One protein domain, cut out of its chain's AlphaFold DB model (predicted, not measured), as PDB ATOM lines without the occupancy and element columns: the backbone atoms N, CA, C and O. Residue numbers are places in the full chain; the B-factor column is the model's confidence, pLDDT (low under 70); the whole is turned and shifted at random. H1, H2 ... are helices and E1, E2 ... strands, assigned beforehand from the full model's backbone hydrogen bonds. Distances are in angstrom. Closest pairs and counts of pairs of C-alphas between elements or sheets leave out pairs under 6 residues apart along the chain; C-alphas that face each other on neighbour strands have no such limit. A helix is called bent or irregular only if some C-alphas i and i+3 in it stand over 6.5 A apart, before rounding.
ATOM      1  N   ASN A   8     115.271  95.083 102.507       97.50
ATOM      2  CA  ASN A   8     114.385  95.294 103.641       97.50
ATOM      3  C   ASN A   8     112.929  95.150 103.189       97.50
ATOM      4  O   ASN A   8     112.475  95.886 102.312       97.50
ATOM      5  N   ILE A   9     112.173  94.230 103.784       97.31
ATOM      6  CA  ILE A   9     110.739  94.069 103.518       97.31
ATOM      7  C   ILE A   9     109.933  94.590 104.703       97.31
ATOM      8  O   ILE A   9     110.044  94.076 105.816       97.31
ATOM      9  N   TYR A  10     109.063  95.558 104.445       96.50
ATOM     10  CA  TYR A  10     108.182  96.155 105.438       96.50
ATOM     11  C   TYR A  10     106.735  95.718 105.259       96.50
ATOM     12  O   TYR A  10     106.199  95.716 104.149       96.50
ATOM     13  N   PHE A  11     106.077  95.388 106.365       94.56
ATOM     14  CA  PHE A  11     104.631  95.219 106.413       94.56
ATOM     15  C   PHE A  11     104.075  95.618 107.786       94.56
ATOM     16  O   PHE A  11     104.666  95.321 108.824       94.56
ATOM     17  N   ASP A  12     102.904  96.248 107.784       91.31
ATOM     18  CA  ASP A  12     102.140  96.570 108.982       91.31
ATOM     19  C   ASP A  12     101.290  95.360 109.381       91.31
ATOM     20  O   ASP A  12     100.307  94.998 108.729       91.31
ATOM     21  N   GLU A  13     101.676  94.719 110.480       85.62
ATOM     22  CA  GLU A  13     100.952  93.594 111.064       85.62
ATOM     23  C   GLU A  13      99.520  93.945 111.490       85.62
ATOM     24  O   GLU A  13      98.668  93.056 111.531       85.62
ATOM     25  N   ASN A  14      99.227  95.216 111.778       86.25
ATOM     26  CA  ASN A  14      97.905  95.665 112.208       86.25
ATOM     27  C   ASN A  14      96.938  95.898 111.038       86.25
ATOM     28  O   ASN A  14      95.726  95.854 111.252       86.25
ATOM     29  N   TYR A  15      97.444  95.983 109.799       86.25
ATOM     30  CA  TYR A  15      96.669  96.249 108.576       86.25
ATOM     31  C   TYR A  15      95.424  95.352 108.407       86.25
ATOM     32  O   TYR A  15      94.432  95.753 107.805       86.25
ATOM     33  N   TRP A  16      95.447  94.119 108.927       85.56
ATOM     34  CA  TRP A  16      94.317  93.169 108.890       85.56
ATOM     35  C   TRP A  16      93.936  92.584 110.263       85.56
ATOM     36  O   TRP A  16      93.130  91.641 110.335       85.56
ATOM     37  N   LEU A  17      94.573  93.041 111.344       82.88
ATOM     38  CA  LEU A  17      94.295  92.577 112.710       82.88
ATOM     39  C   LEU A  17      93.357  93.522 113.461       82.88
ATOM     40  O   LEU A  17      92.638  93.062 114.357       82.88
ATOM     41  N   ASP A  18      93.335  94.797 113.081       76.25
ATOM     42  CA  ASP A  18      92.478  95.803 113.697       76.25
ATOM     43  C   ASP A  18      91.006  95.616 113.290       76.25
ATOM     44  O   ASP A  18      90.682  95.060 112.239       76.25
ATOM     45  N   GLY A  19      90.086  96.000 114.180       70.38
ATOM     46  CA  GLY A  19      88.638  95.834 113.977       70.38
ATOM     47  C   GLY A  19      88.088  94.418 114.219       70.38
ATOM     48  O   GLY A  19      86.884  94.191 114.075       70.38
ATOM     49  N   ARG A  20      88.926  93.451 114.619       78.25
ATOM     50  CA  ARG A  20      88.474  92.100 115.001       78.25
ATOM     51  C   ARG A  20      87.722  92.108 116.332       78.25
ATOM     52  O   ARG A  20      88.139  92.742 117.298       78.25
ATOM     53  N   LYS A  21      86.622  91.352 116.398       75.44
ATOM     54  CA  LYS A  21      85.794  91.222 117.608       75.44
ATOM     55  C   LYS A  21      86.462  90.294 118.630       75.44
ATOM     56  O   LYS A  21      87.084  89.304 118.250       75.44
ATOM     57  N   LEU A  22      86.286  90.581 119.922       74.12
ATOM     58  CA  LEU A  22      86.802  89.736 121.009       74.12
ATOM     59  C   LEU A  22      86.162  88.344 120.980       74.12
ATOM     60  O   LEU A  22      86.859  87.333 120.928       74.12
ATOM     61  N   PHE A  23      84.834  88.297 120.911       71.69
ATOM     62  CA  PHE A  23      84.077  87.060 120.779       71.69
ATOM     63  C   PHE A  23      83.522  86.943 119.364       71.69
ATOM     64  O   PHE A  23      82.798  87.812 118.876       71.69
ATOM     65  N   THR A  24      83.880  85.859 118.684       72.25
ATOM     66  CA  THR A  24      83.358  85.516 117.361       72.25
ATOM     67  C   THR A  24      83.179  84.004 117.287       72.25
ATOM     68  O   THR A  24      83.922  83.263 117.930       72.25
ATOM     69  N   LYS A  25      82.200  83.539 116.498       68.31
ATOM     70  CA  LYS A  25      81.985  82.100 116.267       68.31
ATOM     71  C   LYS A  25      83.203  81.428 115.617       68.31
ATOM     72  O   LYS A  25      83.419  80.242 115.824       68.31
ATOM     73  N   ASP A  26      84.005  82.181 114.861       71.69
ATOM     74  CA  ASP A  26      85.323  81.743 114.401       71.69
ATOM     75  C   ASP A  26      86.386  82.247 115.387       71.69
ATOM     76  O   ASP A  26      86.803  83.409 115.340       71.69
ATOM     77  N   ILE A  27      86.845  81.367 116.284       70.62
ATOM     78  CA  ILE A  27      87.896  81.689 117.263       70.62
ATOM     79  C   ILE A  27      89.163  82.228 116.585       70.62
ATOM     80  O   ILE A  27      89.901  83.014 117.171       70.62
ATOM     81  N   TYR A  28      89.392  81.884 115.313       71.56
ATOM     82  CA  TYR A  28      90.560  82.338 114.573       71.56
ATOM     83  C   TYR A  28      90.480  83.789 114.080       71.56
ATOM     84  O   TYR A  28      91.510  84.376 113.730       71.56
ATOM     85  N   GLN A  29      89.276  84.363 114.070       73.00
ATOM     86  CA  GLN A  29      89.020  85.784 113.828       73.00
ATOM     87  C   GLN A  29      88.865  86.581 115.129       73.00
ATOM     88  O   GLN A  29      88.642  87.789 115.075       73.00
ATOM     89  N   SER A  30      88.996  85.926 116.286       78.75
ATOM     90  CA  SER A  30      89.001  86.609 117.574       78.75
ATOM     91  C   SER A  30      90.230  87.500 117.710       78.75
ATOM     92  O   SER A  30      91.346  87.097 117.364       78.75
ATOM     93  N   SER A  31      90.038  88.687 118.287       82.06
ATOM     94  CA  SER A  31      91.151  89.557 118.669       82.06
ATOM     95  C   SER A  31      92.065  88.932 119.735       82.06
ATOM     96  O   SER A  31      93.215  89.350 119.845       82.06
ATOM     97  N   ILE A  32      91.632  87.876 120.441       82.81
ATOM     98  CA  ILE A  32      92.473  87.102 121.375       82.81
ATOM     99  C   ILE A  32      93.706  86.536 120.655       82.81
ATOM    100  O   ILE A  32      94.814  86.556 121.189       82.81
ATOM    101  N   LEU A  33      93.552  86.086 119.404       85.94
ATOM    102  CA  LEU A  33      94.676  85.563 118.624       85.94
ATOM    103  C   LEU A  33      95.569  86.650 118.020       85.94
ATOM    104  O   LEU A  33      96.615  86.317 117.463       85.94
ATOM    105  N   ASN A  34      95.226  87.938 118.143       87.56
ATOM    106  CA  ASN A  34      96.073  89.011 117.616       87.56
ATOM    107  C   ASN A  34      97.465  88.987 118.254       87.56
ATOM    108  O   ASN A  34      98.447  89.227 117.555       87.56
ATOM    109  N   TRP A  35      97.572  88.627 119.539       88.69
ATOM    110  CA  TRP A  35      98.872  88.434 120.185       88.69
ATOM    111  C   TRP A  35      99.690  87.325 119.510       88.69
ATOM    112  O   TRP A  35     100.859  87.539 119.202       88.69
ATOM    113  N   TYR A  36      99.071  86.179 119.207       89.56
ATOM    114  CA  TYR A  36      99.735  85.067 118.520       89.56
ATOM    115  C   TYR A  36     100.223  85.472 117.122       89.56
ATOM    116  O   TYR A  36     101.373  85.210 116.769       89.56
ATOM    117  N   TYR A  37      99.381  86.161 116.345       89.62
ATOM    118  CA  TYR A  37      99.761  86.645 115.017       89.62
ATOM    119  C   TYR A  37     100.931  87.636 115.088       89.62
ATOM    120  O   TYR A  37     101.941  87.426 114.419       89.62
ATOM    121  N   ARG A  38     100.843  88.659 115.951       89.94
ATOM    122  CA  ARG A  38     101.926  89.639 116.158       89.94
ATOM    123  C   ARG A  38     103.214  88.972 116.642       89.94
ATOM    124  O   ARG A  38     104.292  89.309 116.169       89.94
ATOM    125  N   HIS A  39     103.119  87.992 117.541       91.38
ATOM    126  CA  HIS A  39     104.280  87.248 118.028       91.38
ATOM    127  C   HIS A  39     105.033  86.543 116.893       91.38
ATOM    128  O   HIS A  39     106.262  86.605 116.837       91.38
ATOM    129  N   LEU A  40     104.314  85.879 115.985       92.25
ATOM    130  CA  LEU A  40     104.931  85.213 114.839       92.25
ATOM    131  C   LEU A  40     105.544  86.210 113.855       92.25
ATOM    132  O   LEU A  40     106.685  86.011 113.442       92.25
ATOM    133  N   TYR A  41     104.838  87.294 113.533       89.94
ATOM    134  CA  TYR A  41     105.333  88.310 112.604       89.94
ATOM    135  C   TYR A  41     106.577  89.034 113.108       89.94
ATOM    136  O   TYR A  41     107.534  89.179 112.353       89.94
ATOM    137  N   ARG A  42     106.634  89.375 114.399       87.38
ATOM    138  CA  ARG A  42     107.837  89.955 115.022       87.38
ATOM    139  C   ARG A  42     109.025  89.004 115.014       87.38
ATOM    140  O   ARG A  42     110.164  89.443 114.951       87.38
ATOM    141  N   LYS A  43     108.763  87.696 115.043       89.00
ATOM    142  CA  LYS A  43     109.780  86.653 114.852       89.00
ATOM    143  C   LYS A  43     110.052  86.333 113.380       89.00
ATOM    144  O   LYS A  43     110.773  85.376 113.116       89.00
ATOM    145  N   GLN A  44     109.464  87.084 112.447       88.06
ATOM    146  CA  GLN A  44     109.593  86.893 110.999       88.06
ATOM    147  C   GLN A  44     109.173  85.483 110.548       88.06
ATOM    148  O   GLN A  44     109.718  84.914 109.606       88.06
ATOM    149  N   LYS A  45     108.195  84.887 111.241       90.94
ATOM    150  CA  LYS A  45     107.716  83.530 110.962       90.94
ATOM    151  C   LYS A  45     106.376  83.562 110.235       90.94
ATOM    152  O   LYS A  45     105.451  84.235 110.695       90.94
ATOM    153  N   PRO A  46     106.219  82.781 109.152       92.94
ATOM    154  CA  PRO A  46     104.928  82.613 108.524       92.94
ATOM    155  C   PRO A  46     103.983  81.841 109.446       92.94
ATOM    156  O   PRO A  46     104.360  80.917 110.169       92.94
ATOM    157  N   ILE A  47     102.713  82.192 109.361       91.25
ATOM    158  CA  ILE A  47     101.617  81.522 110.035       91.25
ATOM    159  C   ILE A  47     101.235  80.258 109.251       91.25
ATOM    160  O   ILE A  47     101.290  80.193 108.012       91.25
ATOM    161  N   ASN A  48     100.809  79.219 109.971       88.88
ATOM    162  CA  ASN A  48     100.215  78.037 109.354       88.88
ATOM    163  C   ASN A  48      98.927  78.416 108.587       88.88
ATOM    164  O   ASN A  48      98.076  79.142 109.100       88.88
ATOM    165  N   ASN A  49      98.770  77.904 107.360       84.44
ATOM    166  CA  ASN A  49      97.664  78.237 106.451       84.44
ATOM    167  C   ASN A  49      96.259  78.047 107.057       84.44
ATOM    168  O   ASN A  49      95.330  78.736 106.634       84.44
ATOM    169  N   LYS A  50      96.102  77.177 108.068       81.81
ATOM    170  CA  LYS A  50      94.852  77.000 108.829       81.81
ATOM    171  C   LYS A  50      94.391  78.281 109.542       81.81
ATOM    172  O   LYS A  50      93.190  78.485 109.719       81.81
ATOM    173  N   PHE A  51      95.325  79.144 109.943       84.06
ATOM    174  CA  PHE A  51      95.045  80.381 110.680       84.06
ATOM    175  C   PHE A  51      95.072  81.636 109.794       84.06
ATOM    176  O   PHE A  51      94.921  82.747 110.294       84.06
ATOM    177  N   VAL A  52      95.255  81.492 108.480       85.25
ATOM    178  CA  VAL A  52      95.196  82.625 107.547       85.25
ATOM    179  C   VAL A  52      93.741  82.892 107.164       85.25
ATOM    180  O   VAL A  52      93.045  81.976 106.724       85.25
ATOM    181  N   LYS A  53      93.274  84.137 107.336       77.44
ATOM    182  CA  LYS A  53      91.842  84.485 107.263       77.44
ATOM    183  C   LYS A  53      91.480  85.602 106.290       77.44
ATOM    184  O   LYS A  53      90.299  85.798 106.026       77.44
ATOM    185  N   SER A  54      92.455  86.316 105.736       84.25
ATOM    186  CA  SER A  54      92.205  87.371 104.750       84.25
ATOM    187  C   SER A  54      93.226  87.342 103.615       84.25
ATOM    188  O   SER A  54      94.314  86.784 103.758       84.25
ATOM    189  N   GLY A  55      92.873  87.967 102.489       86.12
ATOM    190  CA  GLY A  55      93.780  88.156 101.352       86.12
ATOM    191  C   GLY A  55      95.076  88.888 101.728       86.12
ATOM    192  O   GLY A  55      96.143  88.343 101.455       86.12
ATOM    193  N   PRO A  56      95.021  90.049 102.418       91.12
ATOM    194  CA  PRO A  56      96.221  90.750 102.885       91.12
ATOM    195  C   PRO A  56      97.112  89.889 103.785       91.12
ATOM    196  O   PRO A  56      98.319  89.800 103.573       91.12
ATOM    197  N   GLN A  57      96.503  89.165 104.731       90.75
ATOM    198  CA  GLN A  57      97.231  88.250 105.605       90.75
ATOM    199  C   GLN A  57      97.906  87.127 104.806       90.75
ATOM    200  O   GLN A  57      99.044  86.759 105.087       90.75
ATOM    201  N   LYS A  58      97.212  86.575 103.803       92.25
ATOM    202  CA  LYS A  58      97.745  85.526 102.929       92.25
ATOM    203  C   LYS A  58      98.909  86.031 102.081       92.25
ATOM    204  O   LYS A  58      99.896  85.315 101.960       92.25
ATOM    205  N   LEU A  59      98.813  87.253 101.559       94.94
ATOM    206  CA  LEU A  59      99.884  87.899 100.804       94.94
ATOM    207  C   LEU A  59     101.158  87.990 101.647       94.94
ATOM    208  O   LEU A  59     102.185  87.445 101.257       94.94
ATOM    209  N   VAL A  60     101.082  88.580 102.842       94.88
ATOM    210  CA  VAL A  60     102.261  88.707 103.715       94.88
ATOM    211  C   VAL A  60     102.784  87.343 104.159       94.88
ATOM    212  O   VAL A  60     103.993  87.119 104.174       94.88
ATOM    213  N   ASN A  61     101.895  86.384 104.435       94.94
ATOM    214  CA  ASN A  61     102.305  85.022 104.768       94.94
ATOM    215  C   ASN A  61     103.101  84.348 103.642       94.94
ATOM    216  O   ASN A  61     104.064  83.633 103.912       94.94
ATOM    217  N   ASN A  62     102.702  84.565 102.388       96.50
ATOM    218  CA  ASN A  62     103.398  84.021 101.229       96.50
ATOM    219  C   ASN A  62     104.747  84.718 100.998       96.50
ATOM    220  O   ASN A  62     105.719  84.037 100.685       96.50
ATOM    221  N   ILE A  63     104.843  86.033 101.225       96.94
ATOM    222  CA  ILE A  63     106.122  86.764 101.174       96.94
ATOM    223  C   ILE A  63     107.086  86.231 102.237       96.94
ATOM    224  O   ILE A  63     108.214  85.870 101.910       96.94
ATOM    225  N   LEU A  64     106.632  86.089 103.488       96.06
ATOM    226  CA  LEU A  64     107.434  85.492 104.560       96.06
ATOM    227  C   LEU A  64     107.938  84.098 104.162       96.06
ATOM    228  O   LEU A  64     109.118  83.809 104.313       96.06
ATOM    229  N   ARG A  65     107.073  83.241 103.602       96.00
ATOM    230  CA  ARG A  65     107.461  81.894 103.143       96.00
ATOM    231  C   ARG A  65     108.484  81.913 102.015       96.00
ATOM    232  O   ARG A  65     109.384  81.080 102.024       96.00
ATOM    233  N   ALA A  66     108.348  82.832 101.065       96.19
ATOM    234  CA  ALA A  66     109.248  82.926  99.924       96.19
ATOM    235  C   ALA A  66     110.677  83.317 100.320       96.19
ATOM    236  O   ALA A  66     111.628  82.883  99.674       96.19
ATOM    237  N   PHE A  67     110.827  84.113 101.383       95.38
ATOM    238  CA  PHE A  67     112.122  84.660 101.790       95.38
ATOM    239  C   PHE A  67     112.646  84.133 103.134       95.38
ATOM    240  O   PHE A  67     113.729  84.530 103.541       95.38
ATOM    241  N   ILE A  68     111.954  83.200 103.802       90.31
ATOM    242  CA  ILE A  68     112.336  82.708 105.144       90.31
ATOM    243  C   ILE A  68     113.757  82.127 105.225       90.31
ATOM    244  O   ILE A  68     114.393  82.208 106.270       90.31
ATOM    245  N   ASN A  69     114.259  81.547 104.131       89.50
ATOM    246  CA  ASN A  69     115.582  80.916 104.071       89.50
ATOM    247  C   ASN A  69     116.651  81.820 103.429       89.50
ATOM    248  O   ASN A  69     117.738  81.345 103.108       89.50
ATOM    249  N   ARG A  70     116.339  83.094 103.173       90.75
ATOM    250  CA  ARG A  70     117.247  84.040 102.517       90.75
ATOM    251  C   ARG A  70     117.943  84.903 103.563       90.75
ATOM    252  O   ARG A  70     117.282  85.546 104.367       90.75
ATOM    253  N   THR A  71     119.272  84.923 103.547       92.31
ATOM    254  CA  THR A  71     120.090  85.705 104.493       92.31
ATOM    255  C   THR A  71     120.258  87.167 104.076       92.31
ATOM    256  O   THR A  71     120.592  88.014 104.895       92.31
ATOM    257  N   ASP A  72     119.994  87.473 102.810       94.56
ATOM    258  CA  ASP A  72     120.079  88.793 102.187       94.56
ATOM    259  C   ASP A  72     118.720  89.519 102.142       94.56
ATOM    260  O   ASP A  72     118.502  90.427 101.336       94.56
ATOM    261  N   VAL A  73     117.772  89.084 102.981       95.62
ATOM    262  CA  VAL A  73     116.452  89.696 103.155       95.62
ATOM    263  C   VAL A  73     116.149  89.802 104.643       95.62
ATOM    264  O   VAL A  73     116.288  88.828 105.377       95.62
ATOM    265  N   VAL A  74     115.713  90.976 105.089       95.31
ATOM    266  CA  VAL A  74     115.314  91.224 106.480       95.31
ATOM    267  C   VAL A  74     113.915  91.821 106.513       95.31
ATOM    268  O   VAL A  74     113.525  92.561 105.612       95.31
ATOM    269  N   PHE A  75     113.139  91.498 107.546       95.56
ATOM    270  CA  PHE A  75     111.778  92.011 107.699       95.56
ATOM    271  C   PHE A  75     111.694  93.068 108.795       95.56
ATOM    272  O   PHE A  75     112.205  92.856 109.896       95.56
ATOM    273  N   ASN A  76     110.993  94.167 108.502       93.75
ATOM    274  CA  ASN A  76     110.753  95.290 109.408       93.75
ATOM    275  C   ASN A  76     112.041  95.817 110.079       93.75
ATOM    276  O   ASN A  76     112.047  96.122 111.271       93.75
ATOM    277  N   ASN A  77     113.138  95.888 109.320       93.44
ATOM    278  CA  ASN A  77     114.447  96.357 109.774       93.44
ATOM    279  C   ASN A  77     115.171  97.116 108.645       93.44
ATOM    280  O   ASN A  77     114.842  96.907 107.482       93.44
ATOM    281  N   ASN A  78     116.145  97.963 108.988       95.44
ATOM    282  CA  ASN A  78     116.884  98.839 108.069       95.44
ATOM    283  C   ASN A  78     118.350  98.389 107.979       95.44
ATOM    284  O   ASN A  78     119.198  98.904 108.703       95.44
ATOM    285  N   ILE A  79     118.644  97.381 107.157       96.19
ATOM    286  CA  ILE A  79     120.006  96.833 107.006       96.19
ATOM    287  C   ILE A  79     120.589  97.121 105.619       96.19
ATOM    288  O   ILE A  79     121.803  97.254 105.489       96.19
ATOM    289  N   TYR A  80     119.744  97.211 104.594       96.25
ATOM    290  CA  TYR A  80     120.175  97.347 103.200       96.25
ATOM    291  C   TYR A  80     119.635  98.617 102.518       96.25
ATOM    292  O   TYR A  80     118.802  99.306 103.092       96.25
ATOM    293  N   ASP A  81     120.028  98.868 101.267       94.44
ATOM    294  CA  ASP A  81     119.621 100.073 100.512       94.44
ATOM    295  C   ASP A  81     118.372  99.860  99.627       94.44
ATOM    296  O   ASP A  81     117.829 100.799  99.037       94.44
ATOM    297  N   ASN A  82     117.899  98.613  99.499       97.38
ATOM    298  CA  ASN A  82     116.659  98.291  98.789       97.38
ATOM    299  C   ASN A  82     115.519  98.078  99.785       97.38
ATOM    300  O   ASN A  82     115.640  97.305 100.737       97.38
ATOM    301  N   TYR A  83     114.376  98.705  99.522       98.31
ATOM    302  CA  TYR A  83     113.212  98.690 100.402       98.31
ATOM    303  C   TYR A  83     111.954  98.265  99.659       98.31
ATOM    304  O   TYR A  83     111.587  98.846  98.640       98.31
ATOM    305  N   TYR A  84     111.253  97.273 100.200       98.38
ATOM    306  CA  TYR A  84     109.949  96.841  99.719       98.38
ATOM    307  C   TYR A  84     108.892  96.955 100.819       98.38
ATOM    308  O   TYR A  84     108.802  96.115 101.713       98.38
ATOM    309  N   PHE A  85     108.050  97.979 100.730       98.19
ATOM    310  CA  PHE A  85     106.897  98.172 101.601       98.19
ATOM    311  C   PHE A  85     105.687  97.435 101.030       98.19
ATOM    312  O   PHE A  85     104.992  97.947 100.161       98.19
ATOM    313  N   CYS A  86     105.395  96.243 101.549       96.25
ATOM    314  CA  CYS A  86     104.227  95.453 101.145       96.25
ATOM    315  C   CYS A  86     102.909  96.177 101.458       96.25
ATOM    316  O   CYS A  86     101.908  95.994 100.763       96.25
ATOM    317  N   THR A  87     102.914  96.962 102.540       95.56
ATOM    318  CA  THR A  87     101.788  97.759 103.028       95.56
ATOM    319  C   THR A  87     102.158  99.233 103.106       95.56
ATOM    320  O   THR A  87     103.240  99.557 103.602       95.56
ATOM    321  N   TYR A  88     101.229 100.115 102.753       96.25
ATOM    322  CA  TYR A  88     101.380 101.552 102.955       96.25
ATOM    323  C   TYR A  88     100.152 102.178 103.620       96.25
ATOM    324  O   TYR A  88      99.007 101.938 103.214       96.25
ATOM    325  N   SER A  89     100.410 102.965 104.664       93.19
ATOM    326  CA  SER A  89      99.420 103.724 105.422       93.19
ATOM    327  C   SER A  89     100.052 104.949 106.079       93.19
ATOM    328  O   SER A  89     101.271 105.085 106.151       93.19
ATOM    329  N   GLN A  90      99.218 105.822 106.643       91.00
ATOM    330  CA  GLN A  90      99.699 106.989 107.381       91.00
ATOM    331  C   GLN A  90     100.672 106.622 108.520       91.00
ATOM    332  O   GLN A  90     101.551 107.415 108.853       91.00
ATOM    333  N   ASN A  91     100.572 105.406 109.077       90.44
ATOM    334  CA  ASN A  91     101.438 104.931 110.159       90.44
ATOM    335  C   ASN A  91     102.909 104.792 109.741       90.44
ATOM    336  O   ASN A  91     103.786 104.935 110.587       90.44
ATOM    337  N   ASN A  92     103.187 104.487 108.469       93.44
ATOM    338  CA  ASN A  92     104.549 104.276 107.971       93.44
ATOM    339  C   ASN A  92     105.006 105.333 106.953       93.44
ATOM    340  O   ASN A  92     106.080 105.196 106.370       93.44
ATOM    341  N   LYS A  93     104.235 106.416 106.790       96.56
ATOM    342  CA  LYS A  93     104.541 107.523 105.875       96.56
ATOM    343  C   LYS A  93     105.870 108.212 106.170       96.56
ATOM    344  O   LYS A  93     106.684 108.335 105.264       96.56
ATOM    345  N   ASN A  94     106.104 108.647 107.408       97.12
ATOM    346  CA  ASN A  94     107.331 109.389 107.732       97.12
ATOM    347  C   ASN A  94     108.575 108.529 107.492       97.12
ATOM    348  O   ASN A  94     109.486 108.959 106.801       97.12
ATOM    349  N   GLN A  95     108.538 107.269 107.937       96.94
ATOM    350  CA  GLN A  95     109.610 106.311 107.676       96.94
ATOM    351  C   GLN A  95     109.881 106.144 106.172       96.94
ATOM    352  O   GLN A  95     111.034 106.118 105.755       96.94
ATOM    353  N   LEU A  96     108.830 106.017 105.354       97.94
ATOM    354  CA  LEU A  96     108.967 105.935 103.900       97.94
ATOM    355  C   LEU A  96     109.640 107.191 103.322       97.94
ATOM    356  O   LEU A  96     110.510 107.063 102.464       97.94
ATOM    357  N   LEU A  97     109.238 108.386 103.769       98.19
ATOM    358  CA  LEU A  97     109.797 109.650 103.283       98.19
ATOM    359  C   LEU A  97     111.274 109.805 103.654       98.19
ATOM    360  O   LEU A  97     112.060 110.139 102.771       98.19
ATOM    361  N   ASP A  98     111.656 109.480 104.891       97.81
ATOM    362  CA  ASP A  98     113.056 109.517 105.342       97.81
ATOM    363  C   ASP A  98     113.937 108.623 104.444       97.81
ATOM    364  O   ASP A  98     114.945 109.063 103.891       97.81
ATOM    365  N   ILE A  99     113.489 107.388 104.180       97.62
ATOM    366  CA  ILE A  99     114.192 106.430 103.307       97.62
ATOM    367  C   ILE A  99     114.308 106.947 101.865       97.62
ATOM    368  O   ILE A  99     115.335 106.746 101.210       97.62
ATOM    369  N   LEU A 100     113.262 107.595 101.346       97.38
ATOM    370  CA  LEU A 100     113.265 108.165  99.998       97.38
ATOM    371  C   LEU A 100     114.225 109.356  99.874       97.38
ATOM    372  O   LEU A 100     114.851 109.519  98.821       97.38
ATOM    373  N   GLU A 101     114.343 110.178 100.918       96.94
ATOM    374  CA  GLU A 101     115.250 111.331 100.971       96.94
ATOM    375  C   GLU A 101     116.722 110.913 100.974       96.94
ATOM    376  O   GLU A 101     117.533 111.541 100.291       96.94
ATOM    377  N   GLU A 102     117.035 109.781 101.603       95.94
ATOM    378  CA  GLU A 102     118.350 109.130 101.578       95.94
ATOM    379  C   GLU A 102     118.709 108.465 100.232       95.94
ATOM    380  O   GLU A 102     119.770 107.860 100.105       95.94
ATOM    381  N   LYS A 103     117.859 108.581  99.200       95.12
ATOM    382  CA  LYS A 103     118.074 108.011  97.849       95.12
ATOM    383  C   LYS A 103     118.120 106.480  97.783       95.12
ATOM    384  O   LYS A 103     118.532 105.910  96.775       95.12
ATOM    385  N   ASN A 104     117.590 105.798  98.795       96.75
ATOM    386  CA  ASN A 104     117.390 104.350  98.758       96.75
ATOM    387  C   ASN A 104     116.386 103.947  97.669       96.75
ATOM    388  O   ASN A 104     115.466 104.700  97.348       96.75
ATOM    389  N   LYS A 105     116.497 102.739  97.110       97.25
ATOM    390  CA  LYS A 105     115.529 102.261  96.108       97.25
ATOM    391  C   LYS A 105     114.296 101.718  96.809       97.25
ATOM    392  O   LYS A 105     114.408 100.819  97.639       97.25
ATOM    393  N   VAL A 106     113.114 102.203  96.438       98.12
ATOM    394  CA  VAL A 106     111.877 101.878  97.154       98.12
ATOM    395  C   VAL A 106     110.800 101.349  96.213       98.12
ATOM    396  O   VAL A 106     110.463 101.955  95.197       98.12
ATOM    397  N   ILE A 107     110.207 100.224  96.603       98.38
ATOM    398  CA  ILE A 107     108.992  99.660  96.022       98.38
ATOM    399  C   ILE A 107     107.889  99.669  97.083       98.38
ATOM    400  O   ILE A 107     108.121  99.241  98.212       98.38
ATOM    401  N   VAL A 108     106.680 100.106  96.726       98.50
ATOM    402  CA  VAL A 108     105.530 100.156  97.644       98.50
ATOM    403  C   VAL A 108     104.302  99.470  97.045       98.50
ATOM    404  O   VAL A 108     103.920  99.760  95.914       98.50
ATOM    405  N   GLY A 109     103.653  98.588  97.806       97.38
ATOM    406  CA  GLY A 109     102.415  97.902  97.438       97.38
ATOM    407  C   GLY A 109     102.461  96.380  97.578       97.38
ATOM    408  O   GLY A 109     103.473  95.826  97.984       97.38
ATOM    409  N   PRO A 110     101.378  95.668  97.225       96.06
ATOM    410  CA  PRO A 110     100.127  96.201  96.685       96.06
ATOM    411  C   PRO A 110      99.065  96.499  97.763       96.06
ATOM    412  O   PRO A 110      97.902  96.702  97.420       96.06
ATOM    413  N   LEU A 111      99.402  96.460  99.061       95.75
ATOM    414  CA  LEU A 111      98.432  96.688 100.140       95.75
ATOM    415  C   LEU A 111      98.382  98.168 100.549       95.75
ATOM    416  O   LEU A 111      99.146  98.625 101.394       95.75
ATOM    417  N   TYR A 112      97.449  98.911  99.969       94.81
ATOM    418  CA  TYR A 112      97.153 100.302 100.322       94.81
ATOM    419  C   TYR A 112      95.679 100.619 100.034       94.81
ATOM    420  O   TYR A 112      95.017  99.907  99.273       94.81
ATOM    421  N   SER A 113      95.151 101.682 100.647       92.50
ATOM    422  CA  SER A 113      93.874 102.276 100.234       92.50
ATOM    423  C   SER A 113      94.043 103.088  98.942       92.50
ATOM    424  O   SER A 113      95.157 103.283  98.457       92.50
ATOM    425  N   ILE A 114      92.934 103.575  98.382       90.38
ATOM    426  CA  ILE A 114      92.963 104.475  97.219       90.38
ATOM    427  C   ILE A 114      93.677 105.774  97.568       90.38
ATOM    428  O   ILE A 114      94.560 106.188  96.829       90.38
ATOM    429  N   ASP A 115      93.311 106.390  98.691       93.62
ATOM    430  CA  ASP A 115      93.870 107.677  99.105       93.62
ATOM    431  C   ASP A 115      95.382 107.557  99.307       93.62
ATOM    432  O   ASP A 115      96.154 108.355  98.783       93.62
ATOM    433  N   ASN A 116      95.814 106.465  99.947       96.06
ATOM    434  CA  ASN A 116      97.224 106.131 100.106       96.06
ATOM    435  C   ASN A 116      97.914 105.902  98.747       96.06
ATOM    436  O   ASN A 116      99.067 106.273  98.572       96.06
ATOM    437  N   PHE A 117      97.237 105.279  97.776       95.94
ATOM    438  CA  PHE A 117      97.775 105.113  96.425       95.94
ATOM    439  C   PHE A 117      97.936 106.449  95.692       95.94
ATOM    440  O   PHE A 117      98.982 106.676  95.089       95.94
ATOM    441  N   LEU A 118      96.927 107.320  95.734       95.56
ATOM    442  CA  LEU A 118      96.986 108.638  95.103       95.56
ATOM    443  C   LEU A 118      98.115 109.480  95.706       95.56
ATOM    444  O   LEU A 118      98.890 110.081  94.970       95.56
ATOM    445  N   GLU A 119      98.287 109.419  97.024       96.62
ATOM    446  CA  GLU A 119      99.414 110.051  97.708       96.62
ATOM    447  C   GLU A 119     100.771 109.478  97.252       96.62
ATOM    448  O   GLU A 119     101.702 110.229  96.959       96.62
ATOM    449  N   LEU A 120     100.899 108.152  97.110       97.06
ATOM    450  CA  LEU A 120     102.116 107.552  96.551       97.06
ATOM    451  C   LEU A 120     102.386 108.040  95.123       97.06
ATOM    452  O   LEU A 120     103.546 108.257  94.772       97.06
ATOM    453  N   VAL A 121     101.349 108.222  94.295       95.81
ATOM    454  CA  VAL A 121     101.501 108.797  92.948       95.81
ATOM    455  C   VAL A 121     102.065 110.213  93.041       95.81
ATOM    456  O   VAL A 121     103.008 110.525  92.317       95.81
ATOM    457  N   GLU A 122     101.580 111.043  93.965       95.12
ATOM    458  CA  GLU A 122     102.132 112.384  94.187       95.12
ATOM    459  C   GLU A 122     103.620 112.346  94.564       95.12
ATOM    460  O   GLU A 122     104.427 113.102  94.015       95.12
ATOM    461  N   PHE A 123     104.027 111.411  95.428       96.06
ATOM    462  CA  PHE A 123     105.436 111.249  95.800       96.06
ATOM    463  C   PHE A 123     106.327 110.902  94.607       96.06
ATOM    464  O   PHE A 123     107.480 111.335  94.556       96.06
ATOM    465  N   THR A 124     105.813 110.186  93.606       94.44
ATOM    466  CA  THR A 124     106.616 109.800  92.433       94.44
ATOM    467  C   THR A 124     107.037 110.987  91.561       94.44
ATOM    468  O   THR A 124     108.006 110.875  90.809       94.44
ATOM    469  N   TYR A 125     106.385 112.151  91.692       92.62
ATOM    470  CA  TYR A 125     106.835 113.386  91.040       92.62
ATOM    471  C   TYR A 125     108.094 113.973  91.691       92.62
ATOM    472  O   TYR A 125     108.882 114.625  91.006       92.62
ATOM    473  N   LYS A 126     108.302 113.731  92.994       94.75
ATOM    474  CA  LYS A 126     109.455 114.224  93.767       94.75
ATOM    475  C   LYS A 126     110.586 113.194  93.860       94.75
ATOM    476  O   LYS A 126     111.757 113.571  93.872       94.75
ATOM    477  N   TYR A 127     110.251 111.907  93.909       95.56
ATOM    478  CA  TYR A 127     111.191 110.825  94.199       95.56
ATOM    479  C   TYR A 127     111.288 109.837  93.026       95.56
ATOM    480  O   TYR A 127     110.426 108.982  92.820       95.56
ATOM    481  N   ASN A 128     112.365 109.937  92.240       94.62
ATOM    482  CA  ASN A 128     112.632 109.078  91.075       94.62
ATOM    483  C   ASN A 128     113.015 107.629  91.446       94.62
ATOM    484  O   ASN A 128     112.901 106.730  90.606       94.62
ATOM    485  N   ASN A 129     113.432 107.415  92.691       96.12
ATOM    486  CA  ASN A 129     113.781 106.146  93.329       96.12
ATOM    487  C   ASN A 129     112.559 105.364  93.863       96.12
ATOM    488  O   ASN A 129     112.727 104.275  94.410       96.12
ATOM    489  N   LEU A 130     111.335 105.882  93.682       97.06
ATOM    490  CA  LEU A 130     110.084 105.234  94.090       97.06
ATOM    491  C   LEU A 130     109.402 104.507  92.924       97.06
ATOM    492  O   LEU A 130     109.226 105.056  91.832       97.06
ATOM    493  N   ARG A 131     108.952 103.274  93.164       97.25
ATOM    494  CA  ARG A 131     108.008 102.551  92.299       97.25
ATOM    495  C   ARG A 131     106.824 102.045  93.107       97.25
ATOM    496  O   ARG A 131     106.970 101.607  94.244       97.25
ATOM    497  N   ILE A 132     105.654 102.055  92.484       97.75
ATOM    498  CA  ILE A 132     104.427 101.508  93.067       97.75
ATOM    499  C   ILE A 132     104.182 100.155  92.413       97.75
ATOM    500  O   ILE A 132     104.339 100.026  91.202       97.75
ATOM    501  N   VAL A 133     103.799  99.137  93.174       97.88
ATOM    502  CA  VAL A 133     103.445  97.826  92.625       97.88
ATOM    503  C   VAL A 133     101.991  97.484  92.865       97.88
ATOM    504  O   VAL A 133     101.438  97.712  93.934       97.88
ATOM    505  N   CYS A 134     101.392  96.860  91.861       96.19
ATOM    506  CA  CYS A 134     100.051  96.306  91.906       96.19
ATOM    507  C   CYS A 134     100.083  94.805  91.603       96.19
ATOM    508  O   CYS A 134     101.042  94.281  91.034       96.19
ATOM    509  N   ALA A 135      99.023  94.100  91.986       96.12
ATOM    510  CA  ALA A 135      99.048  92.642  91.995       96.12
ATOM    511  C   ALA A 135      98.825  91.983  90.622       96.12
ATOM    512  O   ALA A 135      99.033  90.782  90.506       96.12
ATOM    513  N   SER A 136      98.366  92.725  89.607       96.44
ATOM    514  CA  SER A 136      98.136  92.219  88.247       96.44
ATOM    515  C   SER A 136      98.010  93.353  87.231       96.44
ATOM    516  O   SER A 136      97.834  94.518  87.591       96.44
ATOM    517  N   TYR A 137      98.026  93.014  85.940       94.50
ATOM    518  CA  TYR A 137      97.801  93.993  84.876       94.50
ATOM    519  C   TYR A 137      96.383  94.588  84.903       94.50
ATOM    520  O   TYR A 137      96.212  95.783  84.672       94.50
ATOM    521  N   SER A 138      95.369  93.788  85.253       92.69
ATOM    522  CA  SER A 138      94.004  94.293  85.451       92.69
ATOM    523  C   SER A 138      93.962  95.336  86.572       92.69
ATOM    524  O   SER A 138      93.382  96.401  86.383       92.69
ATOM    525  N   ALA A 139      94.649  95.079  87.692       93.06
ATOM    526  CA  ALA A 139      94.768  96.051  88.775       93.06
ATOM    527  C   ALA A 139      95.519  97.319  88.329       93.06
ATOM    528  O   ALA A 139      95.064  98.422  88.633       93.06
ATOM    529  N   LYS A 140      96.603  97.181  87.545       94.50
ATOM    530  CA  LYS A 140      97.329  98.321  86.955       94.50
ATOM    531  C   LYS A 140      96.385  99.207  86.143       94.50
ATOM    532  O   LYS A 140      96.328 100.407  86.386       94.50
ATOM    533  N   LYS A 141      95.604  98.630  85.220       91.88
ATOM    534  CA  LYS A 141      94.636  99.383  84.397       91.88
ATOM    535  C   LYS A 141      93.646 100.177  85.254       91.88
ATOM    536  O   LYS A 141      93.405 101.348  84.971       91.88
ATOM    537  N   THR A 142      93.073  99.551  86.283       90.50
ATOM    538  CA  THR A 142      92.147 100.219  87.211       90.50
ATOM    539  C   THR A 142      92.829 101.379  87.930       90.50
ATOM    540  O   THR A 142      92.289 102.480  87.954       90.50
ATOM    541  N   MET A 143      94.035 101.167  88.454       92.12
ATOM    542  CA  MET A 143      94.785 102.198  89.173       92.12
ATOM    543  C   MET A 143      95.148 103.399  88.294       92.12
ATOM    544  O   MET A 143      95.008 104.533  88.738       92.12
ATOM    545  N   LEU A 144      95.555 103.173  87.042       93.12
ATOM    546  CA  LEU A 144      95.848 104.260  86.098       93.12
ATOM    547  C   LEU A 144      94.623 105.124  85.810       93.12
ATOM    548  O   LEU A 144      94.723 106.349  85.771       93.12
ATOM    549  N   LYS A 145      93.455 104.487  85.665       91.38
ATOM    550  CA  LYS A 145      92.182 105.195  85.503       91.38
ATOM    551  C   LYS A 145      91.820 105.995  86.757       91.38
ATOM    552  O   LYS A 145      91.463 107.158  86.629       91.38
ATOM    553  N   ILE A 146      91.960 105.401  87.947       89.00
ATOM    554  CA  ILE A 146      91.680 106.068  89.232       89.00
ATOM    555  C   ILE A 146      92.559 107.306  89.421       89.00
ATOM    556  O   ILE A 146      92.059 108.358  89.798       89.00
ATOM    557  N   ALA A 147      93.858 107.192  89.140       89.69
ATOM    558  CA  ALA A 147      94.794 108.303  89.278       89.69
ATOM    559  C   ALA A 147      94.688 109.339  88.145       89.69
ATOM    560  O   ALA A 147      95.395 110.341  88.186       89.69
ATOM    561  N   ASN A 148      93.858 109.088  87.120       89.00
ATOM    562  CA  ASN A 148      93.835 109.847  85.867       89.00
ATOM    563  C   ASN A 148      95.259 110.102  85.329       89.00
ATOM    564  O   ASN A 148      95.619 111.205  84.914       89.00
ATOM    565  N   PHE A 149      96.097 109.068  85.419       83.38
ATOM    566  CA  PHE A 149      97.543 109.162  85.272       83.38
ATOM    567  C   PHE A 149      98.011 108.300  84.102       83.38
ATOM    568  O   PHE A 149      97.669 107.120  83.997       83.38
ATOM    569  N   THR A 150      98.838 108.882  83.232       84.69
ATOM    570  CA  THR A 150      99.518 108.131  82.171       84.69
ATOM    571  C   THR A 150     100.897 107.713  82.659       84.69
ATOM    572  O   THR A 150     101.751 108.554  82.925       84.69
ATOM    573  N   ASP A 151     101.136 106.405  82.718       85.00
ATOM    574  CA  ASP A 151     102.360 105.819  83.274       85.00
ATOM    575  C   ASP A 151     103.556 105.854  82.320       85.00
ATOM    576  O   ASP A 151     104.148 104.833  81.980       85.00
ATOM    577  N   GLN A 152     103.912 107.053  81.862       76.94
ATOM    578  CA  GLN A 152     104.918 107.254  80.817       76.94
ATOM    579  C   GLN A 152     106.321 106.784  81.225       76.94
ATOM    580  O   GLN A 152     107.122 106.429  80.366       76.94
ATOM    581  N   LYS A 153     106.625 106.764  82.529       79.75
ATOM    582  CA  LYS A 153     107.919 106.312  83.075       79.75
ATOM    583  C   LYS A 153     107.873 104.890  83.644       79.75
ATOM    584  O   LYS A 153     108.835 104.460  84.277       79.75
ATOM    585  N   ASP A 154     106.765 104.175  83.439       88.31
ATOM    586  CA  ASP A 154     106.528 102.835  83.981       88.31
ATOM    587  C   ASP A 154     106.817 102.776  85.501       88.31
ATOM    588  O   ASP A 154     107.597 101.952  85.990       88.31
ATOM    589  N   ILE A 155     106.233 103.741  86.222       93.25
ATOM    590  CA  ILE A 155     106.275 103.948  87.673       93.25
ATOM    591  C   ILE A 155     105.465 102.867  88.386       93.25
ATOM    592  O   ILE A 155     105.903 102.353  89.419       93.25
ATOM    593  N   ILE A 156     104.297 102.520  87.836       95.69
ATOM    594  CA  ILE A 156     103.418 101.497  88.400       95.69
ATOM    595  C   ILE A 156     103.772 100.151  87.777       95.69
ATOM    596  O   ILE A 156     103.534  99.901  86.602       95.69
ATOM    597  N   LYS A 157     104.307  99.225  88.558       96.62
ATOM    598  CA  LYS A 157     104.744  97.910  88.088       96.62
ATOM    599  C   LYS A 157     103.767  96.821  88.520       96.62
ATOM    600  O   LYS A 157     102.998  96.981  89.467       96.62
ATOM    601  N   VAL A 158     103.790  95.689  87.825       97.19
ATOM    602  CA  VAL A 158     103.042  94.493  88.235       97.19
ATOM    603  C   VAL A 158     103.986  93.585  89.016       97.19
ATOM    604  O   VAL A 158     105.006  93.157  88.482       97.19
ATOM    605  N   LEU A 159     103.639  93.291  90.267       97.50
ATOM    606  CA  LEU A 159     104.358  92.352  91.123       97.50
ATOM    607  C   LEU A 159     103.338  91.460  91.849       97.50
ATOM    608  O   LEU A 159     102.811  91.852  92.893       97.50
ATOM    609  N   PRO A 160     103.020  90.274  91.308       97.25
ATOM    610  CA  PRO A 160     102.184  89.325  92.028       97.25
ATOM    611  C   PRO A 160     102.919  88.728  93.223       97.25
ATOM    612  O   PRO A 160     104.132  88.518  93.184       97.25
ATOM    613  N   VAL A 161     102.158  88.342  94.251       97.31
ATOM    614  CA  VAL A 161     102.697  87.483  95.307       97.31
ATOM    615  C   VAL A 161     102.830  86.039  94.827       97.31
ATOM    616  O   VAL A 161     101.926  85.512  94.175       97.31
ATOM    617  N   GLY A 162     103.924  85.378  95.195       97.44
ATOM    618  CA  GLY A 162     104.085  83.947  94.970       97.44
ATOM    619  C   GLY A 162     103.058  83.115  95.753       97.44
ATOM    620  O   GLY A 162     102.550  83.536  96.793       97.44
ATOM    621  N   ILE A 163     102.738  81.926  95.251       97.00
ATOM    622  CA  ILE A 163     101.720  81.017  95.796       97.00
ATOM    623  C   ILE A 163     102.366  79.894  96.599       97.00
ATOM    624  O   ILE A 163     101.939  79.608  97.717       97.00
ATOM    625  N   TYR A 321     107.397  81.212  94.330       97.81
ATOM    626  CA  TYR A 321     108.284  82.014  95.177       97.81
ATOM    627  C   TYR A 321     109.554  82.432  94.428       97.81
ATOM    628  O   TYR A 321     110.009  83.568  94.569       97.81
ATOM    629  N   GLU A 322     110.082  81.552  93.579       96.81
ATOM    630  CA  GLU A 322     111.248  81.823  92.746       96.81
ATOM    631  C   GLU A 322     110.945  82.888  91.679       96.81
ATOM    632  O   GLU A 322     111.727  83.828  91.517       96.81
ATOM    633  N   ALA A 323     109.789  82.803  91.007       97.06
ATOM    634  CA  ALA A 323     109.344  83.814  90.046       97.06
ATOM    635  C   ALA A 323     109.145  85.182  90.715       97.06
ATOM    636  O   ALA A 323     109.634  86.190  90.206       97.06
ATOM    637  N   MET A 324     108.499  85.226  91.886       97.00
ATOM    638  CA  MET A 324     108.329  86.465  92.654       97.00
ATOM    639  C   MET A 324     109.682  87.083  93.031       97.00
ATOM    640  O   MET A 324     109.882  88.278  92.820       97.00
ATOM    641  N   SER A 325     110.617  86.280  93.546       95.69
ATOM    642  CA  SER A 325     111.965  86.737  93.906       95.69
ATOM    643  C   SER A 325     112.704  87.314  92.693       95.69
ATOM    644  O   SER A 325     113.197  88.442  92.740       95.69
ATOM    645  N   LYS A 326     112.693  86.598  91.561       95.31
ATOM    646  CA  LYS A 326     113.297  87.052  90.300       95.31
ATOM    647  C   LYS A 326     112.677  88.358  89.800       95.31
ATOM    648  O   LYS A 326     113.398  89.264  89.385       95.31
ATOM    649  N   ASN A 327     111.352  88.468  89.845       95.69
ATOM    650  CA  ASN A 327     110.647  89.678  89.432       95.69
ATOM    651  C   ASN A 327     111.018  90.862  90.329       95.69
ATOM    652  O   ASN A 327     111.289  91.943  89.817       95.69
ATOM    653  N   LEU A 328     111.119  90.648  91.641       95.50
ATOM    654  CA  LEU A 328     111.527  91.683  92.584       95.50
ATOM    655  C   LEU A 328     112.964  92.169  92.325       95.50
ATOM    656  O   LEU A 328     113.188  93.376  92.263       95.50
ATOM    657  N   VAL A 329     113.911  91.254  92.073       94.25
ATOM    658  CA  VAL A 329     115.291  91.597  91.663       94.25
ATOM    659  C   VAL A 329     115.278  92.478  90.413       94.25
ATOM    660  O   VAL A 329     115.917  93.530  90.376       94.25
ATOM    661  N   ASN A 330     114.532  92.064  89.387       94.00
ATOM    662  CA  ASN A 330     114.447  92.801  88.130       94.00
ATOM    663  C   ASN A 330     113.842  94.196  88.317       94.00
ATOM    664  O   ASN A 330     114.277  95.140  87.661       94.00
ATOM    665  N   LEU A 331     112.865  94.352  89.215       94.88
ATOM    666  CA  LEU A 331     112.299  95.660  89.523       94.88
ATOM    667  C   LEU A 331     113.348  96.591  90.138       94.88
ATOM    668  O   LEU A 331     113.530  97.686  89.614       94.88
ATOM    669  N   PHE A 332     114.091  96.155  91.160       94.81
ATOM    670  CA  PHE A 332     115.127  96.989  91.788       94.81
ATOM    671  C   PHE A 332     116.289  97.342  90.850       94.81
ATOM    672  O   PHE A 332     116.810  98.459  90.911       94.81
ATOM    673  N   LYS A 333     116.675  96.439  89.936       91.62
ATOM    674  CA  LYS A 333     117.687  96.731  88.902       91.62
ATOM    675  C   LYS A 333     117.276  97.893  87.990       91.62
ATOM    676  O   LYS A 333     118.134  98.657  87.564       91.62
ATOM    677  N   ASN A 334     115.977  98.050  87.740       87.19
ATOM    678  CA  ASN A 334     115.418  99.077  86.856       87.19
ATOM    679  C   ASN A 334     115.055 100.391  87.572       87.19
ATOM    680  O   ASN A 334     114.500 101.301  86.952       87.19
ATOM    681  N   ILE A 335     115.325 100.496  88.874       88.00
ATOM    682  CA  ILE A 335     115.170 101.737  89.631       88.00
ATOM    683  C   ILE A 335     116.524 102.447  89.645       88.00
ATOM    684  O   ILE A 335     117.518 101.886  90.115       88.00
TER     685      ILE A 335
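This is residues 8 to 163 and 321 to 335 of the 337 residues of an uncharacterized protein of Flavobacteriaceae bacterium TMED184 (UniProt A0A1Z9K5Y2). What shape does the printed part have? A strongly twisted wall of six parallel strands is covered on both faces, by H4, H5 and H6 over one and by H3 and H7 over the other, which makes three layers. H2 and residues 17 to 30 lie off this sheet as an outlying part, with the short H1 between. What is it made of, and how large is it? The printed part has 171 residues with seven named helices and six named strands, in the order E1 H1 H2 H3 E2 E3 H4 E4 H5 E5 H6 E6 H7, and its class is mixed, helices and strands. The sheet's order is E2 E1 E3 E4 E5 E6, and the whole is compact, with a radius of gyration of the C-alphas of 16.2 A and spans of 49 by 36 by 29 A.

What comes first? E1, residues 8 to 10, begins with C-alpha 8 at (114.385, 95.294, 103.641). H1 is residues 13 to 16, H2 is residues 31 to 42 with 17.1 A, and H3 is residues 55 to 67 with 18.7 A. Which elements follow? E2 is residues 73 to 75, E3 residues 82 to 87 with 15.5 A, H4 residues 90 to 101 with 17.4 A, and E4 residues 105 to 111 with 18.4 A. H5, residues 114 to 126, measures 19.5 A from C-alpha 114 at (92.963, 104.475, 97.219). What comes last? E5 is residues 130 to 134 with 13.6 A, H6 residues 137 to 146 with 14.2 A, and E6 residues 156 to 158. H7, residues 321 to 333, measures 18.6 A and ends with C-alpha 333 at (117.687, 96.731, 88.902).

How do the strands pair? E1 is the parallel neighbour of E2, with N 9 and O 74 2.8 A apart, and of E3, with N 10 and O 84 2.8 A apart, within hydrogen-bond range. E3 and E4 follow with N 85 and O 107 at 2.8 A, E4 and E5 with N 133 and O 108 at 2.8 A, and E5 and E6 with N 157 and O 132 at 2.8 A. E3, H4, E4; E4, H5, E5; and E5, H6, E6 are strand-helix-strand units, two parallel neighbour strands with a helix between, each with a right-handed crossover, and E1, H1 H2 H3, E2 is a fourth unit. Where are the helices? H4 and H5 are on the same face of the sheet, H7 is on the opposite face at a height of 7.9 A, and H5 runs along the strands over E4 and E5. H6 is over E5 and E6, with the closest C-alphas of H6 and E6, Tyr 137 and Val 158, 6.2 A apart. H3 touches H7 about perpendicular at 84 degrees, the closest C-alphas being Ala 66 and Tyr 321, 4.9 A apart. And H1 and H2? Neither is on the sheet; H1 only just touches H3, with 3 pairs of C-alphas within 8 A, the closest being Trp 16 and Gln 57 at 6.6 A. H2 is close to H1 but not clearly touching, with the C-alphas of Glu 13 and Arg 38 closest at 6.5 A. How complete are the helix backbones? Every O i to N i+4 pair is within hydrogen-bond range in H3, H6 and H7, against 6 of 8 in H2, 6 of 8 in H4 and 7 of 9 in H5, while H1 is too short for such a pair. H4 is irregular, with C-alphas 91 and 94 7.8 A apart, and H1 and H2 only just are, with C-alphas 13 and 16 7.0 A and C-alphas 32 and 35 6.6 A apart.

How far does it reach? The two C-alphas farthest apart are those of Phe 23 and Gln 152, at 49.4 A. Is anything missing, and which links are long? Residues 164 to 320 are not printed, and C-alphas 163 and 321 are 6.7 A apart across this cut. Of the links that are printed whole, H1 to H2 with 14 residues and H2 to H3 with 12 are long. Where is confidence low? The mean pLDDT of the printed part is 91.5, and residue 25 is under 70.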